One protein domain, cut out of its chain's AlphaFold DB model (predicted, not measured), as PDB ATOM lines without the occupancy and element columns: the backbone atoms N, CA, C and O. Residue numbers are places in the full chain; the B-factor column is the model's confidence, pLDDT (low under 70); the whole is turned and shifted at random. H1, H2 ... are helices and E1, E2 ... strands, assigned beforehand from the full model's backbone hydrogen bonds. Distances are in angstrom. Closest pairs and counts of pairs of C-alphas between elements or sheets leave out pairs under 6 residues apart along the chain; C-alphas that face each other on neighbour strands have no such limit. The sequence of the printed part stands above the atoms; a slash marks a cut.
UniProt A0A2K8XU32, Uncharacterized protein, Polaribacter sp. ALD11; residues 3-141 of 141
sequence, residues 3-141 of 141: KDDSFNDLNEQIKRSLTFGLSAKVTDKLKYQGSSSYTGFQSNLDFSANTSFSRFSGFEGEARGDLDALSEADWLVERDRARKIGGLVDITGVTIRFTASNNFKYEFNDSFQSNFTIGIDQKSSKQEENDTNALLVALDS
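AT A GLANCE: This is residues 3 to 141 of the 141 residues of an uncharacterized protein of Polaribacter sp. ALD11 (UniProt A0A2K8XU32). A long, twisted ribbon of four strands side by side, E2 to E5, with the short E1 at one edge, makes a rod; three helices form a small, loose head beyond one end, where E3 and E5 end. The printed part has 139 residues, in the order E1 E2 E3 H1 H2 E4 E5 H3; the sheet, E1 - E2 - E3 - E4 - E5, is antiparallel and the class mixed. It is extended, with a radius of gyration of the C-alphas of 25.6 A and spans of 82 by 29 by 22 A.

IN THESE COORDINATES: E4, residues 91 to 109, is 57.4 A long and starts at C-alpha 91 (125.455, 128.366, 189.327). E5 is residues 112 to 129, 56.1 A; E3 30 to 45, 48.4 A; E2 12 to 25, 43.5 A; E1 3 to 5. H2 is residues 72 to 86, 20.4 A; H1 55 to 60; H3 133 to 140, ending at C-alpha 140 (140.763, 116.104, 184.833).

HOW THE PARTS SIT: Hairpin E4 and E5 pairs N 100 with O 120, 2.9 A. E3 and E4 pair N 37 with O 99, 2.7 A. E1, E2 and E3 form a meander, each strand the antiparallel neighbour of the one before: N 18 and O 38 are 2.9 A apart, N 4 and O 13 3.2 A. The three helices are not on the sheet. H2 touches H3 with residues 81 to 85 alone, closest at C-alphas 85 and 138, 6.0 A, a shallow tilt of 28 degrees, opposite ways. H1 and H2, a helical hairpin, only just touch, with 3 pairs of C-alphas within 8 A, closest 55 and 82, 7.1 A. Every O i to N i+4 pair is within hydrogen-bond range in H2 and H3, and 1 of 2 in H1.

THE WHOLE: The C-alphas of Ser 71 and Asn 109, the farthest apart, are 82.7 A apart. The printed part has no cut; the link H1 to H2 is long. Mean pLDDT of the printed part is 80.7, with residues 3 to 11 and 46 to 64 among those under 70.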
ATOM      1  N   LYS A   3     115.105 129.631 205.010       53.56
ATOM      2  CA  LYS A   3     116.324 128.978 204.544       53.56
ATOM      3  C   LYS A   3     115.992 127.496 204.522       53.56
ATOM      4  O   LYS A   3     115.613 126.965 205.563       53.56
ATOM      5  N   ASP A   4     116.040 126.910 203.343       51.06
ATOM      6  CA  ASP A   4     115.822 125.485 203.147       51.06
ATOM      7  C   ASP A   4     117.054 124.963 202.443       51.06
ATOM      8  O   ASP A   4     117.281 125.212 201.256       51.06
ATOM      9  N   ASP A   5     117.886 124.342 203.260       54.56
ATOM     10  CA  ASP A   5     118.933 123.467 202.801       54.56
ATOM     11  C   ASP A   5     118.211 122.116 202.737       54.56
ATOM     12  O   ASP A   5     117.903 121.531 203.776       54.56
ATOM     13  N   SER A   6     117.803 121.697 201.535       45.88
ATOM     14  CA  SER A   6     117.109 120.419 201.304       45.88
ATOM     15  C   SER A   6     117.930 119.243 201.882       45.88
ATOM     16  O   SER A   6     119.002 119.429 202.450       45.88
ATOM     17  N   PHE A   7     117.507 117.990 201.699       44.91
ATOM     18  CA  PHE A   7     118.258 116.784 202.117       44.91
ATOM     19  C   PHE A   7     119.643 116.609 201.445       44.91
ATOM     20  O   PHE A   7     120.190 115.510 201.407       44.91
ATOM     21  N   ASN A   8     120.195 117.667 200.859       53.72
ATOM     22  CA  ASN A   8     121.358 117.664 200.014       53.72
ATOM     23  C   ASN A   8     122.103 119.002 200.155       53.72
ATOM     24  O   ASN A   8     121.512 120.055 199.919       53.72
ATOM     25  N   ASP A   9     123.404 118.946 200.452       56.44
ATOM     26  CA  ASP A   9     124.348 120.085 200.583       56.44
ATOM     27  C   ASP A   9     124.505 120.918 199.285       56.44
ATOM     28  O   ASP A   9     125.361 121.791 199.179       56.44
ATOM     29  N   LEU A  10     123.728 120.600 198.246       56.75
ATOM     30  CA  LEU A  10     123.970 120.990 196.859       56.75
ATOM     31  C   LEU A  10     122.977 122.033 196.332       56.75
ATOM     32  O   LEU A  10     123.313 122.722 195.375       56.75
ATOM     33  N   ASN A  11     121.795 122.157 196.950       63.62
ATOM     34  CA  ASN A  11     120.739 123.095 196.552       63.62
ATOM     35  C   ASN A  11     120.296 123.930 197.764       63.62
ATOM     36  O   ASN A  11     119.249 123.683 198.366       63.62
ATOM     37  N   GLU A  12     121.105 124.921 198.113       72.19
ATOM     38  CA  GLU A  12     120.771 125.965 199.066       72.19
ATOM     39  C   GLU A  12     119.790 126.956 198.440       72.19
ATOM     40  O   GLU A  12     120.044 127.563 197.394       72.19
ATOM     41  N   GLN A  13     118.660 127.168 199.110       79.06
ATOM     42  CA  GLN A  13     117.700 128.194 198.726       79.06
ATOM     43  C   GLN A  13     117.457 129.153 199.882       79.06
ATOM     44  O   GLN A  13     117.018 128.785 200.975       79.06
ATOM     45  N   ILE A  14     117.686 130.437 199.618       84.19
ATOM     46  CA  ILE A  14     117.445 131.512 200.575       84.19
ATOM     47  C   ILE A  14     116.360 132.423 200.018       84.19
ATOM     48  O   ILE A  14     116.566 133.161 199.053       84.19
ATOM     49  N   LYS A  15     115.205 132.436 200.689       87.81
ATOM     50  CA  LYS A  15     114.105 133.350 200.377       87.81
ATOM     51  C   LYS A  15     113.917 134.381 201.483       87.81
ATOM     52  O   LYS A  15     113.665 134.068 202.654       87.81
ATOM     53  N   ARG A  16     113.969 135.650 201.090       89.44
ATOM     54  CA  ARG A  16     113.687 136.804 201.946       89.44
ATOM     55  C   ARG A  16     112.509 137.564 201.361       89.44
ATOM     56  O   ARG A  16     112.586 138.044 200.237       89.44
ATOM     57  N   SER A  17     111.441 137.700 202.136       91.56
ATOM     58  CA  SER A  17     110.271 138.480 201.742       91.56
ATOM     59  C   SER A  17     109.947 139.507 202.818       91.56
ATOM     60  O   SER A  17     109.927 139.181 204.004       91.56
ATOM     61  N   LEU A  18     109.691 140.737 202.387       93.88
ATOM     62  CA  LEU A  18     109.159 141.821 203.199       93.88
ATOM     63  C   LEU A  18     107.856 142.274 202.549       93.88
ATOM     64  O   LEU A  18     107.776 142.392 201.327       93.88
ATOM     65  N   THR A  19     106.820 142.508 203.340       94.44
ATOM     66  CA  THR A  19     105.555 143.046 202.840       94.44
ATOM     67  C   THR A  19     105.057 144.097 203.808       94.44
ATOM     68  O   THR A  19     105.016 143.870 205.014       94.44
ATOM     69  N   PHE A  20     104.699 145.250 203.262       96.00
ATOM     70  CA  PHE A  20     104.080 146.350 203.969       96.00
ATOM     71  C   PHE A  20     102.695 146.595 203.375       96.00
ATOM     72  O   PHE A  20     102.513 146.564 202.157       96.00
ATOM     73  N   GLY A  21     101.724 146.845 204.243       96.56
ATOM     74  CA  GLY A  21     100.362 147.172 203.862       96.56
ATOM     75  C   GLY A  21      99.839 148.311 204.720       96.56
ATOM     76  O   GLY A  21     100.047 148.334 205.930       96.56
ATOM     77  N   LEU A  22      99.137 149.238 204.083       96.50
ATOM     78  CA  LEU A  22      98.435 150.338 204.717       96.50
ATOM     79  C   LEU A  22      97.001 150.353 204.205       96.50
ATOM     80  O   LEU A  22      96.746 150.240 203.009       96.50
ATOM     81  N   SER A  23      96.052 150.531 205.110       97.06
ATOM     82  CA  SER A  23      94.667 150.825 204.762       97.06
ATOM     83  C   SER A  23      94.226 152.042 205.548       97.06
ATOM     84  O   SER A  23      94.453 152.121 206.753       97.06
ATOM     85  N   ALA A  24      93.601 152.992 204.864       96.38
ATOM     86  CA  ALA A  24      93.131 154.225 205.462       96.38
ATOM     87  C   ALA A  24      91.745 154.580 204.927       96.38
ATOM     88  O   ALA A  24      91.473 154.517 203.726       96.38
ATOM     89  N   LYS A  25      90.869 155.004 205.835       96.88
ATOM     90  CA  LYS A  25      89.650 155.726 205.487       96.88
ATOM     91  C   LYS A  25      90.026 157.206 205.409       96.88
ATOM     92  O   LYS A  25      90.200 157.842 206.440       96.88
ATOM     93  N   VAL A  26      90.237 157.712 204.195       94.50
ATOM     94  CA  VAL A  26      90.692 159.094 203.966       94.50
ATOM     95  C   VAL A  26      89.547 160.067 204.235       94.50
ATOM     96  O   VAL A  26      89.735 161.093 204.878       94.50
ATOM     97  N   THR A  27      88.345 159.713 203.777       95.19
ATOM     98  CA  THR A  27      87.086 160.395 204.102       95.19
ATOM     99  C   THR A  27      85.977 159.356 204.274       95.19
ATOM    100  O   THR A  27      86.206 158.158 204.096       95.19
ATOM    101  N   ASP A  28      84.750 159.785 204.572       94.25
ATOM    102  CA  ASP A  28      83.596 158.877 204.584       94.25
ATOM    103  C   ASP A  28      83.332 158.200 203.238       94.25
ATOM    104  O   ASP A  28      82.860 157.068 203.218       94.25
ATOM    105  N   LYS A  29      83.719 158.851 202.136       95.31
ATOM    106  CA  LYS A  29      83.499 158.369 200.766       95.31
ATOM    107  C   LYS A  29      84.748 157.793 200.101       95.31
ATOM    108  O   LYS A  29      84.619 157.029 199.152       95.31
ATOM    109  N   LEU A  30      85.948 158.148 200.565       96.75
ATOM    110  CA  LEU A  30      87.222 157.730 199.973       96.75
ATOM    111  C   LEU A  30      87.990 156.792 200.908       96.75
ATOM    112  O   LEU A  30      88.410 157.177 202.002       96.75
ATOM    113  N   LYS A  31      88.251 155.577 200.428       97.81
ATOM    114  CA  LYS A  31      89.101 154.581 201.086       97.81
ATOM    115  C   LYS A  31      90.349 154.351 200.240       97.81
ATOM    116  O   LYS A  31      90.263 154.212 199.021       97.81
ATOM    117  N   TYR A  32      91.495 154.281 200.897       97.75
ATOM    118  CA  TYR A  32      92.785 154.009 200.280       97.75
ATOM    119  C   TYR A  32      93.391 152.731 200.861       97.75
ATOM    120  O   TYR A  32      93.326 152.496 202.070       97.75
ATOM    121  N   GLN A  33      93.978 151.907 199.997       97.81
ATOM    122  CA  GLN A  33      94.748 150.728 200.378       97.81
ATOM    123  C   GLN A  33      96.049 150.717 199.579       97.81
ATOM    124  O   GLN A  33      96.025 150.647 198.354       97.81
ATOM    125  N   GLY A  34      97.178 150.798 200.269       97.44
ATOM    126  CA  GLY A  34      98.507 150.702 199.681       97.44
ATOM    127  C   GLY A  34      99.196 149.429 200.146       97.44
ATOM    128  O   GLY A  34      99.065 149.033 201.302       97.44
ATOM    129  N   SER A  35      99.957 148.792 199.271       97.50
ATOM    130  CA  SER A  35     100.832 147.686 199.648       97.50
ATOM    131  C   SER A  35     102.120 147.731 198.852       97.50
ATOM    132  O   SER A  35     102.094 148.044 197.663       97.50
ATOM    133  N   SER A  36     103.226 147.360 199.477       96.81
ATOM    134  CA  SER A  36     104.479 147.088 198.791       96.81
ATOM    135  C   SER A  36     105.077 145.787 199.299       96.81
ATOM    136  O   SER A  36     104.937 145.421 200.465       96.81
ATOM    137  N   SER A  37     105.735 145.057 198.414       96.62
ATOM    138  CA  SER A  37     106.433 143.833 198.746       96.62
ATOM    139  C   SER A  37     107.780 143.789 198.050       96.62
ATOM    140  O   SER A  37     107.960 144.226 196.915       96.62
ATOM    141  N   TYR A  38     108.746 143.249 198.774       95.88
ATOM    142  CA  TYR A  38     110.054 142.892 198.267       95.88
ATOM    143  C   TYR A  38     110.215 141.391 198.454       95.88
ATOM    144  O   TYR A  38     109.921 140.862 199.527       95.88
ATOM    145  N   THR A  39     110.687 140.696 197.429       94.50
ATOM    146  CA  THR A  39     111.114 139.302 197.532       94.50
ATOM    147  C   THR A  39     112.475 139.145 196.879       94.50
ATOM    148  O   THR A  39     112.614 139.344 195.678       94.50
ATOM    149  N   GLY A  40     113.466 138.770 197.678       92.69
ATOM    150  CA  GLY A  40     114.753 138.268 197.221       92.69
ATOM    151  C   GLY A  40     114.761 136.747 197.315       92.69
ATOM    152  O   GLY A  40     114.366 136.180 198.335       92.69
ATOM    153  N   PHE A  41     115.201 136.096 196.252       89.62
ATOM    154  CA  PHE A  41     115.380 134.659 196.174       89.62
ATOM    155  C   PHE A  41     116.770 134.376 195.623       89.62
ATOM    156  O   PHE A  41     117.113 134.857 194.546       89.62
ATOM    157  N   GLN A  42     117.559 133.635 196.385       87.31
ATOM    158  CA  GLN A  42     118.863 133.148 195.978       87.31
ATOM    159  C   GLN A  42     118.815 131.627 195.972       87.31
ATOM    160  O   GLN A  42     118.297 131.033 196.916       87.31
ATOM    161  N   SER A  43     119.344 131.028 194.916       82.69
ATOM    162  CA  SER A  43     119.481 129.583 194.784       82.69
ATOM    163  C   SER A  43     120.791 129.263 194.094       82.69
ATOM    164  O   SER A  43     121.134 129.955 193.135       82.69
ATOM    165  N   ASN A  44     121.466 128.205 194.510       77.88
ATOM    166  CA  ASN A  44     122.440 127.548 193.653       77.88
ATOM    167  C   ASN A  44     121.776 126.419 192.857       77.88
ATOM    168  O   ASN A  44     120.772 125.834 193.270       77.88
ATOM    169  N   LEU A  45     122.286 126.193 191.655       72.00
ATOM    170  CA  LEU A  45     121.843 125.150 190.744       72.00
ATOM    171  C   LEU A  45     123.066 124.379 190.249       72.00
ATOM    172  O   LEU A  45     124.153 124.939 190.101       72.00
ATOM    173  N   ASP A  46     122.872 123.091 189.981       68.69
ATOM    174  CA  ASP A  46     123.861 122.270 189.287       68.69
ATOM    175  C   ASP A  46     123.810 122.506 187.769       68.69
ATOM    176  O   ASP A  46     122.800 122.986 187.237       68.69
ATOM    177  N   PHE A  47     124.874 122.121 187.057       66.31
ATOM    178  CA  PHE A  47     124.819 122.053 185.597       66.31
ATOM    179  C   PHE A  47     123.688 121.132 185.135       66.31
ATOM    180  O   PHE A  47     123.355 120.132 185.775       66.31
ATOM    181  N   SER A  48     123.135 121.450 183.965       64.69
ATOM    182  CA  SER A  48     122.196 120.572 183.269       64.69
ATOM    183  C   SER A  48     122.754 119.150 183.157       64.69
ATOM    184  O   SER A  48     123.902 118.971 182.760       64.69
ATOM    185  N   ALA A  49     121.916 118.143 183.420       61.66
ATOM    186  CA  ALA A  49     122.279 116.722 183.361       61.66
ATOM    187  C   ALA A  49     122.845 116.269 181.998       61.66
ATOM    188  O   ALA A  49     123.512 115.241 181.920       61.66
ATOM    189  N   ASN A  50     122.604 117.047 180.936       58.66
ATOM    190  CA  ASN A  50     123.119 116.796 179.588       58.66
ATOM    191  C   ASN A  50     124.552 117.311 179.360       58.66
ATOM    192  O   ASN A  50     125.064 117.181 178.249       58.66
ATOM    193  N   THR A  51     125.193 117.926 180.354       61.72
ATOM    194  CA  THR A  51     126.614 118.283 180.282       61.72
ATOM    195  C   THR A  51     127.440 117.268 181.066       61.72
ATOM    196  O   THR A  51     127.009 116.746 182.094       61.72
ATOM    197  N   SER A  52     128.675 117.031 180.622       59.44
ATOM    198  CA  SER A  52     129.666 116.238 181.366       59.44
ATOM    199  C   SER A  52     130.082 116.874 182.701       59.44
ATOM    200  O   SER A  52     130.866 116.287 183.441       59.44
ATOM    201  N   PHE A  53     129.594 118.085 182.985       59.53
ATOM    202  CA  PHE A  53     129.892 118.859 184.186       59.53
ATOM    203  C   PHE A  53     128.805 118.733 185.259       59.53
ATOM    204  O   PHE A  53     128.999 119.226 186.368       59.53
ATOM    205  N   SER A  54     127.680 118.072 184.959       62.44
ATOM    206  CA  SER A  54     126.672 117.764 185.974       62.44
ATOM    207  C   SER A  54     127.220 116.754 186.975       62.44
ATOM    208  O   SER A  54     127.787 115.718 186.617       62.44
ATOM    209  N   ARG A  55     127.049 117.070 188.259       64.88
ATOM    210  CA  ARG A  55     127.521 116.229 189.360       64.88
ATOM    211  C   ARG A  55     126.648 114.987 189.477       64.88
ATOM    212  O   ARG A  55     127.172 113.884 189.579       64.88
ATOM    213  N   PHE A  56     125.328 115.160 189.404       61.88
ATOM    214  CA  PHE A  56     124.358 114.076 189.592       61.88
ATOM    215  C   PHE A  56     124.268 113.097 188.428       61.88
ATOM    216  O   PHE A  56     124.172 111.893 188.665       61.88
ATOM    217  N   SER A  57     124.335 113.573 187.181       59.53
ATOM    218  CA  SER A  57     124.238 112.666 186.029       59.53
ATOM    219  C   SER A  57     125.431 111.710 185.940       59.53
ATOM    220  O   SER A  57     125.284 110.598 185.441       59.53
ATOM    221  N   GLY A  58     126.590 112.101 186.482       62.56
ATOM    222  CA  GLY A  58     127.755 111.228 186.591       62.56
ATOM    223  C   GLY A  58     127.573 110.081 187.591       62.56
ATOM    224  O   GLY A  58     127.992 108.962 187.295       62.56
ATOM    225  N   PHE A  59     126.948 110.347 188.746       62.91
ATOM    226  CA  PHE A  59     126.709 109.337 189.786       62.91
ATOM    227  C   PHE A  59     125.575 108.376 189.426       62.91
ATOM    228  O   PHE A  59     125.737 107.173 189.586       62.91
ATOM    229  N   GLU A  60     124.449 108.880 188.911       62.62
ATOM    230  CA  GLU A  60     123.300 108.023 188.572       62.62
ATOM    231  C   GLU A  60     123.414 107.362 187.189       62.62
ATOM    232  O   GLU A  60     122.721 106.388 186.908       62.62
ATOM    233  N   GLY A  61     124.280 107.878 186.313       61.75
ATOM    234  CA  GLY A  61     124.440 107.407 184.936       61.75
ATOM    235  C   GLY A  61     125.561 106.390 184.711       61.75
ATOM    236  O   GLY A  61     125.996 106.254 183.571       61.75
ATOM    237  N   GLU A  62     126.091 105.748 185.761       64.31
ATOM    238  CA  GLU A  62     127.240 104.813 185.719       64.31
ATOM    239  C   GLU A  62     128.548 105.394 185.139       64.31
ATOM    240  O   GLU A  62     129.554 104.693 185.022       64.31
ATOM    241  N   ALA A  63     128.605 106.693 184.821       64.19
ATOM    242  CA  ALA A  63     129.801 107.332 184.264       64.19
ATOM    243  C   ALA A  63     130.994 107.325 185.242       64.19
ATOM    244  O   ALA A  63     132.129 107.589 184.839       64.19
ATOM    245  N   ARG A  64     130.741 107.035 186.525       66.69
ATOM    246  CA  ARG A  64     131.740 106.874 187.591       66.69
ATOM    247  C   ARG A  64     131.955 105.415 188.024       66.69
ATOM    248  O   ARG A  64     132.673 105.180 188.989       66.69
ATOM    249  N   GLY A  65     131.399 104.454 187.284       70.31
ATOM    250  CA  GLY A  65     131.429 103.031 187.627       70.31
ATOM    251  C   GLY A  65     130.360 102.638 188.650       70.31
ATOM    252  O   GLY A  65     129.510 103.445 189.019       70.31
ATOM    253  N   ASP A  66     130.406 101.379 189.087       76.88
ATOM    254  CA  ASP A  66     129.508 100.842 190.112       76.88
ATOM    255  C   ASP A  66     129.930 101.354 191.498       76.88
ATOM    256  O   ASP A  66     130.875 100.848 192.109       76.88
ATOM    257  N   LEU A  67     129.244 102.398 191.967       74.50
ATOM    258  CA  LEU A  67     129.511 103.033 193.259       74.50
ATOM    259  C   LEU A  67     129.250 102.084 194.435       74.50
ATOM    260  O   LEU A  67     129.910 102.216 195.465       74.50
ATOM    261  N   ASP A  68     128.341 101.117 194.274       76.19
ATOM    262  CA  ASP A  68     128.006 100.134 195.310       76.19
ATOM    263  C   ASP A  68     129.097  99.057 195.450       76.19
ATOM    264  O   ASP A  68     129.191  98.387 196.481       76.19
ATOM    265  N   ALA A  69     129.954  98.910 194.434       81.75
ATOM    266  CA  ALA A  69     131.095  97.997 194.429       81.75
ATOM    267  C   ALA A  69     132.424  98.659 194.840       81.75
ATOM    268  O   ALA A  69     133.452  97.972 194.903       81.75
ATOM    269  N   LEU A  70     132.439  99.969 195.117       80.44
ATOM    270  CA  LEU A  70     133.653 100.669 195.531       80.44
ATOM    271  C   LEU A  70     134.105 100.227 196.924       80.44
ATOM    272  O   LEU A  70     133.313 100.066 197.855       80.44
ATOM    273  N   SER A  71     135.421 100.086 197.090       87.00
ATOM    274  CA  SER A  71     135.996  99.973 198.427       87.00
ATOM    275  C   SER A  71     135.788 101.287 199.189       87.00
ATOM    276  O   SER A  71     135.706 102.358 198.588       87.00
ATOM    277  N   GLU A  72     135.749 101.243 200.522       85.75
ATOM    278  CA  GLU A  72     135.585 102.465 201.319       85.75
ATOM    279  C   GLU A  72     136.704 103.491 201.055       85.75
ATOM    280  O   GLU A  72     136.452 104.694 201.040       85.75
ATOM    281  N   ALA A  73     137.927 103.032 200.770       85.06
ATOM    282  CA  ALA A  73     139.040 103.907 200.410       85.06
ATOM    283  C   ALA A  73     138.796 104.636 199.076       85.06
ATOM    284  O   ALA A  73     139.006 105.846 198.997       85.06
ATOM    285  N   ASP A  74     138.304 103.923 198.060       82.50
ATOM    286  CA  ASP A  74     138.010 104.503 196.744       82.50
ATOM    287  C   ASP A  74     136.774 105.412 196.794       82.50
ATOM    288  O   ASP A  74     136.752 106.481 196.184       82.50
ATOM    289  N   TRP A  75     135.775 105.045 197.603       82.00
ATOM    290  CA  TRP A  75     134.605 105.878 197.868       82.00
ATOM    291  C   TRP A  75     134.979 107.223 198.497       82.00
ATOM    292  O   TRP A  75     134.458 108.262 198.096       82.00
ATOM    293  N   LEU A  76     135.894 107.238 199.472       83.44
ATOM    294  CA  LEU A  76     136.338 108.483 200.103       83.44
ATOM    295  C   LEU A  76     137.031 109.417 199.101       83.44
ATOM    296  O   LEU A  76     136.784 110.625 199.137       83.44
ATOM    297  N   VAL A  77     137.835 108.866 198.186       82.94
ATOM    298  CA  VAL A  77     138.479 109.627 197.104       82.94
ATOM    299  C   VAL A  77     137.430 110.227 196.168       82.94
ATOM    300  O   VAL A  77     137.468 111.429 195.896       82.94
ATOM    301  N   GLU A  78     136.457 109.427 195.727       77.44
ATOM    302  CA  GLU A  78     135.400 109.899 194.832       77.44
ATOM    303  C   GLU A  78     134.502 110.945 195.508       77.44
ATOM    304  O   GLU A  78     134.214 111.984 194.917       77.44
ATOM    305  N   ARG A  79     134.134 110.742 196.778       80.25
ATOM    306  CA  ARG A  79     133.372 111.707 197.584       80.25
ATOM    307  C   ARG A  79     134.097 113.046 197.703       80.25
ATOM    308  O   ARG A  79     133.475 114.103 197.584       80.25
ATOM    309  N   ASP A  80     135.398 113.028 197.982       81.56
ATOM    310  CA  ASP A  80     136.168 114.257 198.177       81.56
ATOM    311  C   ASP A  80     136.370 115.003 196.850       81.56
ATOM    312  O   ASP A  80     136.263 116.235 196.808       81.56
ATOM    313  N   ARG A  81     136.535 114.273 195.742       77.00
ATOM    314  CA  ARG A  81     136.506 114.838 194.388       77.00
ATOM    315  C   ARG A  81     135.144 115.449 194.056       77.00
ATOM    316  O   ARG A  81     135.088 116.594 193.610       77.00
ATOM    317  N   ALA A  82     134.052 114.743 194.346       74.31
ATOM    318  CA  ALA A  82     132.682 115.214 194.152       74.31
ATOM    319  C   ALA A  82     132.414 116.529 194.892       74.31
ATOM    320  O   ALA A  82     131.849 117.465 194.328       74.31
ATOM    321  N   ARG A  83     132.874 116.630 196.145       75.81
ATOM    322  CA  ARG A  83     132.788 117.854 196.954       75.81
ATOM    323  C   ARG A  83     133.611 118.992 196.367       75.81
ATOM    324  O   ARG A  83     133.142 120.127 196.336       75.81
ATOM    325  N   LYS A  84     134.819 118.701 195.877       76.38
ATOM    326  CA  LYS A  84     135.690 119.696 195.240       76.38
ATOM    327  C   LYS A  84     135.073 120.240 193.953       76.38
ATOM    328  O   LYS A  84     135.032 121.451 193.786       76.38
ATOM    329  N   ILE A  85     134.547 119.367 193.092       72.19
ATOM    330  CA  ILE A  85     133.778 119.770 191.906       72.19
ATOM    331  C   ILE A  85     132.543 120.560 192.353       72.19
ATOM    332  O   ILE A  85     132.271 121.623 191.815       72.19
ATOM    333  N   GLY A  86     131.846 120.120 193.402       69.00
ATOM    334  CA  GLY A  86     130.678 120.810 193.938       69.00
ATOM    335  C   GLY A  86     130.907 122.239 194.411       69.00
ATOM    336  O   GLY A  86     130.064 123.086 194.146       69.00
ATOM    337  N   GLY A  87     132.051 122.535 195.029       68.75
ATOM    338  CA  GLY A  87     132.422 123.909 195.385       68.75
ATOM    339  C   GLY A  87     132.847 124.779 194.193       68.75
ATOM    340  O   GLY A  87     133.021 125.984 194.352       68.75
ATOM    341  N   LEU A  88     133.043 124.177 193.018       70.06
ATOM    342  CA  LEU A  88     133.475 124.844 191.785       70.06
ATOM    343  C   LEU A  88     132.354 124.919 190.735       70.06
ATOM    344  O   LEU A  88     132.465 125.694 189.795       70.06
ATOM    345  N   VAL A  89     131.282 124.146 190.918       64.50
ATOM    346  CA  VAL A  89     130.081 124.055 190.076       64.50
ATOM    347  C   VAL A  89     128.904 124.669 190.833       64.50
ATOM    348  O   VAL A  89     127.953 123.995 191.224       64.50
ATOM    349  N   ASP A  90     128.992 125.963 191.111       68.94
ATOM    350  CA  ASP A  90     127.881 126.690 191.720       68.94
ATOM    351  C   ASP A  90     127.362 127.724 190.723       68.94
ATOM    352  O   ASP A  90     127.986 128.764 190.487       68.94
ATOM    353  N   ILE A  91     126.228 127.400 190.095       74.06
ATOM    354  CA  ILE A  91     125.455 128.366 189.327       74.06
ATOM    355  C   ILE A  91     124.550 129.093 190.315       74.06
ATOM    356  O   ILE A  91     123.450 128.636 190.635       74.06
ATOM    357  N   THR A  92     124.995 130.251 190.789       79.75
ATOM    358  CA  THR A  92     124.209 131.061 191.713       79.75
ATOM    359  C   THR A  92     123.231 131.946 190.940       79.75
ATOM    360  O   THR A  92     123.600 132.860 190.199       79.75
ATOM    361  N   GLY A  93     121.940 131.703 191.143       84.31
ATOM    362  CA  GLY A  93     120.845 132.546 190.685       84.31
ATOM    363  C   GLY A  93     120.365 133.479 191.791       84.31
ATOM    364  O   GLY A  93     119.981 133.034 192.870       84.31
ATOM    365  N   VAL A  94     120.311 134.780 191.511       88.50
ATOM    366  CA  VAL A  94     119.690 135.782 192.386       88.50
ATOM    367  C   VAL A  94     118.538 136.439 191.641       88.50
ATOM    368  O   VAL A  94     118.726 137.119 190.637       88.50
ATOM    369  N   THR A  95     117.324 136.262 192.155       92.00
ATOM    370  CA  THR A  95     116.122 136.952 191.686       92.00
ATOM    371  C   THR A  95     115.635 137.922 192.748       92.00
ATOM    372  O   THR A  95     115.393 137.549 193.892       92.00
ATOM    373  N   ILE A  96     115.422 139.170 192.354       93.81
ATOM    374  CA  ILE A  96     114.832 140.210 193.190       93.81
ATOM    375  C   ILE A  96     113.555 140.696 192.514       93.81
ATOM    376  O   ILE A  96     113.559 141.050 191.336       93.81
ATOM    377  N   ARG A  97     112.456 140.736 193.262       96.19
ATOM    378  CA  ARG A  97     111.180 141.298 192.825       96.19
ATOM    379  C   ARG A  97     110.718 142.368 193.800       96.19
ATOM    380  O   ARG A  97     110.713 142.144 195.009       96.19
ATOM    381  N   PHE A  98     110.306 143.502 193.261       97.12
ATOM    382  CA  PHE A  98     109.636 144.563 193.989       97.12
ATOM    383  C   PHE A  98     108.263 144.788 193.370       97.12
ATOM    384  O   PHE A  98     108.151 145.012 192.167       97.12
ATOM    385  N   THR A  99     107.224 144.753 194.189       97.62
ATOM    386  CA  THR A  99     105.856 145.013 193.755       97.62
ATOM    387  C   THR A  99     105.270 146.092 194.649       97.62
ATOM    388  O   THR A  99     105.403 146.031 195.867       97.62
ATOM    389  N   ALA A 100     104.604 147.084 194.075       97.56
ATOM    390  CA  ALA A 100     103.836 148.063 194.831       97.56
ATOM    391  C   ALA A 100     102.480 148.278 194.167       97.56
ATOM    392  O   ALA A 100     102.378 148.318 192.948       97.56
ATOM    393  N   SER A 101     101.436 148.409 194.972       97.88
ATOM    394  CA  SER A 101     100.063 148.584 194.516       97.88
ATOM    395  C   SER A 101      99.363 149.614 195.385       97.88
ATOM    396  O   SER A 101      99.525 149.636 196.603       97.88
ATOM    397  N   ASN A 102      98.597 150.479 194.739       97.81
ATOM    398  CA  ASN A 102      97.818 151.541 195.339       97.81
ATOM    399  C   ASN A 102      96.398 151.416 194.823       97.81
ATOM    400  O   ASN A 102      96.162 151.438 193.616       97.81
ATOM    401  N   ASN A 103      95.455 151.304 195.741       98.19
ATOM    402  CA  ASN A 103      94.056 151.147 195.431       98.19
ATOM    403  C   ASN A 103      93.223 152.255 196.075       98.19
ATOM    404  O   ASN A 103      93.356 152.538 197.267       98.19
ATOM    405  N   PHE A 104      92.333 152.839 195.285       97.81
ATOM    406  CA  PHE A 104      91.452 153.932 195.662       97.81
ATOM    407  C   PHE A 104      90.010 153.508 195.415       97.81
ATOM    408  O   PHE A 104      89.621 153.222 194.285       97.81
ATOM    409  N   LYS A 105      89.204 153.495 196.472       97.69
ATOM    410  CA  LYS A 105      87.767 153.224 196.399       97.69
ATOM    411  C   LYS A 105      87.006 154.489 196.736       97.69
ATOM    412  O   LYS A 105      87.200 155.034 197.822       97.69
ATOM    413  N   TYR A 106      86.144 154.930 195.828       97.25
ATOM    414  CA  TYR A 106      85.321 156.118 196.012       97.25
ATOM    415  C   TYR A 106      83.835 155.786 195.900       97.25
ATOM    416  O   TYR A 106      83.377 155.295 194.869       97.25
ATOM    417  N   GLU A 107      83.088 156.063 196.961       97.00
ATOM    418  CA  GLU A 107      81.637 155.900 197.044       97.00
ATOM    419  C   GLU A 107      80.969 157.224 196.657       97.00
ATOM    420  O   GLU A 107      81.034 158.215 197.386       97.00
ATOM    421  N   PHE A 108      80.334 157.269 195.486       94.88
ATOM    422  CA  PHE A 108      79.598 158.457 195.050       94.88
ATOM    423  C   PHE A 108      78.276 158.576 195.823       94.88
ATOM    424  O   PHE A 108      77.942 159.654 196.329       94.88
ATOM    425  N   ASN A 109      77.566 157.449 195.936       94.00
ATOM    426  CA  ASN A 109      76.354 157.232 196.726       94.00
ATOM    427  C   ASN A 109      76.252 155.744 197.119       94.00
ATOM    428  O   ASN A 109      77.087 154.940 196.705       94.00
ATOM    429  N   ASP A 110      75.211 155.382 197.867       91.62
ATOM    430  CA  ASP A 110      75.013 154.024 198.404       91.62
ATOM    431  C   ASP A 110      74.891 152.936 197.319       91.62
ATOM    432  O   ASP A 110      75.107 151.758 197.589       91.62
ATOM    433  N   SER A 111      74.586 153.332 196.079       94.94
ATOM    434  CA  SER A 111      74.371 152.437 194.938       94.94
ATOM    435  C   SER A 111      75.480 152.509 193.882       94.94
ATOM    436  O   SER A 111      75.445 151.746 192.917       94.94
ATOM    437  N   PHE A 112      76.451 153.422 194.012       96.56
ATOM    438  CA  PHE A 112      77.493 153.638 193.008       96.56
ATOM    439  C   PHE A 112      78.862 153.908 193.638       96.56
ATOM    440  O   PHE A 112      79.100 154.937 194.278       96.56
ATOM    441  N   GLN A 113      79.796 152.995 193.373       96.50
ATOM    442  CA  GLN A 113      81.193 153.068 193.785       96.50
ATOM    443  C   GLN A 113      82.109 152.859 192.576       96.50
ATOM    444  O   GLN A 113      81.810 152.068 191.683       96.50
ATOM    445  N   SER A 114      83.259 153.531 192.588       97.12
ATOM    446  CA  SER A 114      84.384 153.240 191.698       97.12
ATOM    447  C   SER A 114      85.581 152.715 192.487       97.12
ATOM    448  O   SER A 114      85.809 153.109 193.633       97.12
ATOM    449  N   ASN A 115      86.344 151.822 191.863       97.38
ATOM    450  CA  ASN A 115      87.574 151.250 192.393       97.38
ATOM    451  C   ASN A 115      88.679 151.403 191.346       97.38
ATOM    452  O   ASN A 115      88.555 150.885 190.236       97.38
ATOM    453  N   PHE A 116      89.750 152.098 191.701       97.69
ATOM    454  CA  PHE A 116      90.882 152.363 190.827       97.69
ATOM    455  C   PHE A 116      92.164 151.841 191.466       97.69
ATOM    456  O   PHE A 116      92.561 152.297 192.538       97.69
ATOM    457  N   THR A 117      92.823 150.903 190.792       97.69
ATOM    458  CA  THR A 117      94.084 150.312 191.242       97.69
ATOM    459  C   THR A 117      95.198 150.646 190.260       97.69
ATOM    460  O   THR A 117      95.051 150.442 189.058       97.69
ATOM    461  N   ILE A 118      96.328 151.112 190.783       97.50
ATOM    462  CA  ILE A 118      97.565 151.310 190.032       97.50
ATOM    463  C   ILE A 118      98.717 150.653 190.777       97.50
ATOM    464  O   ILE A 118      98.831 150.765 191.998       97.50
ATOM    465  N   GLY A 119      99.593 149.977 190.048       97.12
ATOM    466  CA  GLY A 119     100.740 149.318 190.642       97.12
ATOM    467  C   GLY A 119     101.926 149.235 189.703       97.12
ATOM    468  O   GLY A 119     101.801 149.427 188.494       97.12
ATOM    469  N   ILE A 120     103.072 148.941 190.301       96.62
ATOM    470  CA  ILE A 120     104.311 148.590 189.624       96.62
ATOM    471  C   ILE A 120     104.739 147.198 190.068       96.62
ATOM    472  O   ILE A 120     104.565 146.813 191.225       96.62
ATOM    473  N   ASP A 121     105.326 146.459 189.142       96.94
ATOM    474  CA  ASP A 121     105.940 145.173 189.414       96.94
ATOM    475  C   ASP A 121     107.241 145.090 188.628       96.94
ATOM    476  O   ASP A 121     107.249 145.152 187.399       96.94
ATOM    477  N   GLN A 122     108.347 145.008 189.352       96.56
ATOM    478  CA  GLN A 122     109.680 144.947 188.786       96.56
ATOM    479  C   GLN A 122     110.351 143.666 189.250       96.56
ATOM    480  O   GLN A 122     110.454 143.395 190.444       96.56
ATOM    481  N   LYS A 123     110.877 142.907 188.292       95.25
ATOM    482  CA  LYS A 123     111.696 141.725 188.539       95.25
ATOM    483  C   LYS A 123     113.062 141.920 187.891       95.25
ATOM    484  O   LYS A 123     113.146 142.302 186.729       95.25
ATOM    485  N   SER A 124     114.115 141.615 188.634       93.88
ATOM    486  CA  SER A 124     115.475 141.467 188.130       93.88
ATOM    487  C   SER A 124     115.970 140.071 188.484       93.88
ATOM    488  O   SER A 124     115.722 139.590 189.590       93.88
ATOM    489  N   SER A 125     116.638 139.406 187.549       91.00
ATOM    490  CA  SER A 125     117.331 138.151 187.816       91.00
ATOM    491  C   SER A 125     118.728 138.209 187.233       91.00
ATOM    492  O   SER A 125     118.902 138.619 186.086       91.00
ATOM    493  N   LYS A 126     119.699 137.760 188.017       88.06
ATOM    494  CA  LYS A 126     121.067 137.523 187.580       88.06
ATOM    495  C   LYS A 126     121.404 136.067 187.854       88.06
ATOM    496  O   LYS A 126     121.026 135.539 188.896       88.06
ATOM    497  N   GLN A 127     122.093 135.449 186.913       80.50
ATOM    498  CA  GLN A 127     122.683 134.134 187.071       80.50
ATOM    499  C   GLN A 127     124.185 134.303 186.879       80.50
ATOM    500  O   GLN A 127     124.611 134.981 185.941       80.50
ATOM    501  N   GLU A 128     124.960 133.765 187.807       73.81
ATOM    502  CA  GLU A 128     126.414 133.740 187.748       73.81
ATOM    503  C   GLU A 128     126.857 132.286 187.729       73.81
ATOM    504  O   GLU A 128     126.405 131.481 188.537       73.81
ATOM    505  N   GLU A 129     127.707 131.962 186.768       71.12
ATOM    506  CA  GLU A 129     128.272 130.638 186.566       71.12
ATOM    507  C   GLU A 129     129.769 130.728 186.839       71.12
ATOM    508  O   GLU A 129     130.458 131.588 186.285       71.12
ATOM    509  N   ASN A 130     130.267 129.877 187.734       64.19
ATOM    510  CA  ASN A 130     131.678 129.838 188.105       64.19
ATOM    511  C   ASN A 130     132.445 128.807 187.262       64.19
ATOM    512  O   ASN A 130     133.038 127.866 187.781       64.19
ATOM    513  N   ASP A 131     132.507 129.026 185.949       63.03
ATOM    514  CA  ASP A 131     133.387 128.263 185.055       63.03
ATOM    515  C   ASP A 131     134.840 128.711 185.219       63.03
ATOM    516  O   ASP A 131     135.396 129.502 184.454       63.03
ATOM    517  N   THR A 132     135.466 128.237 186.289       66.12
ATOM    518  CA  THR A 132     136.848 128.586 186.619       66.12
ATOM    519  C   THR A 132     137.833 127.579 186.025       66.12
ATOM    520  O   THR A 132     137.538 126.396 185.893       66.12
ATOM    521  N   ASN A 133     139.075 127.995 185.757       65.94
ATOM    522  CA  ASN A 133     140.152 127.049 185.417       65.94
ATOM    523  C   ASN A 133     140.333 125.961 186.495       65.94
ATOM    524  O   ASN A 133     140.769 124.855 186.194       65.94
ATOM    525  N   ALA A 134     139.978 126.264 187.747       65.88
ATOM    526  CA  ALA A 134     139.979 125.295 188.834       65.88
ATOM    527  C   ALA A 134     138.944 124.175 188.629       65.88
ATOM    528  O   ALA A 134     139.231 123.037 188.996       65.88
ATOM    529  N   LEU A 135     137.789 124.470 188.015       71.75
ATOM    530  CA  LEU A 135     136.794 123.464 187.639       71.75
ATOM    531  C   LEU A 135     137.375 122.477 186.622       71.75
ATOM    532  O   LEU A 135     137.312 121.271 186.840       71.75
ATOM    533  N   LEU A 136     138.018 122.979 185.564       69.19
ATOM    534  CA  LEU A 136     138.648 122.135 184.542       69.19
ATOM    535  C   LEU A 136     139.725 121.216 185.140       69.19
ATOM    536  O   LEU A 136     139.759 120.031 184.828       69.19
ATOM    537  N   VAL A 137     140.546 121.732 186.060       70.88
ATOM    538  CA  VAL A 137     141.554 120.927 186.773       70.88
ATOM    539  C   VAL A 137     140.917 119.873 187.682       70.88
ATOM    540  O   VAL A 137     141.459 118.783 187.808       70.88
ATOM    541  N   ALA A 138     139.789 120.175 188.330       69.31
ATOM    542  CA  ALA A 138     139.093 119.220 189.197       69.31
ATOM    543  C   ALA A 138     138.355 118.115 188.421       69.31
ATOM    544  O   ALA A 138     138.063 117.067 188.988       69.31
ATOM    545  N   LEU A 139     138.033 118.357 187.149       67.75
ATOM    546  CA  LEU A 139     137.402 117.379 186.264       67.75
ATOM    547  C   LEU A 139     138.410 116.417 185.623       67.75
ATOM    548  O   LEU A 139     138.035 115.286 185.319       67.75
ATOM    549  N   ASP A 140     139.649 116.872 185.418       65.38
ATOM    550  CA  ASP A 140     140.763 116.104 184.833       65.38
ATOM    551  C   ASP A 140     141.577 115.314 185.883       65.38
ATOM    552  O   ASP A 140     142.432 114.501 185.538       65.38
ATOM    553  N   SER A 141     141.317 115.558 187.175       57.59
ATOM    554  CA  SER A 141     141.898 114.845 188.328       57.59
ATOM    555  C   SER A 141     140.993 113.736 188.841       57.59
ATOM    556  O   SER A 141     141.529 112.693 189.266       57.59
TER     557      SER A 141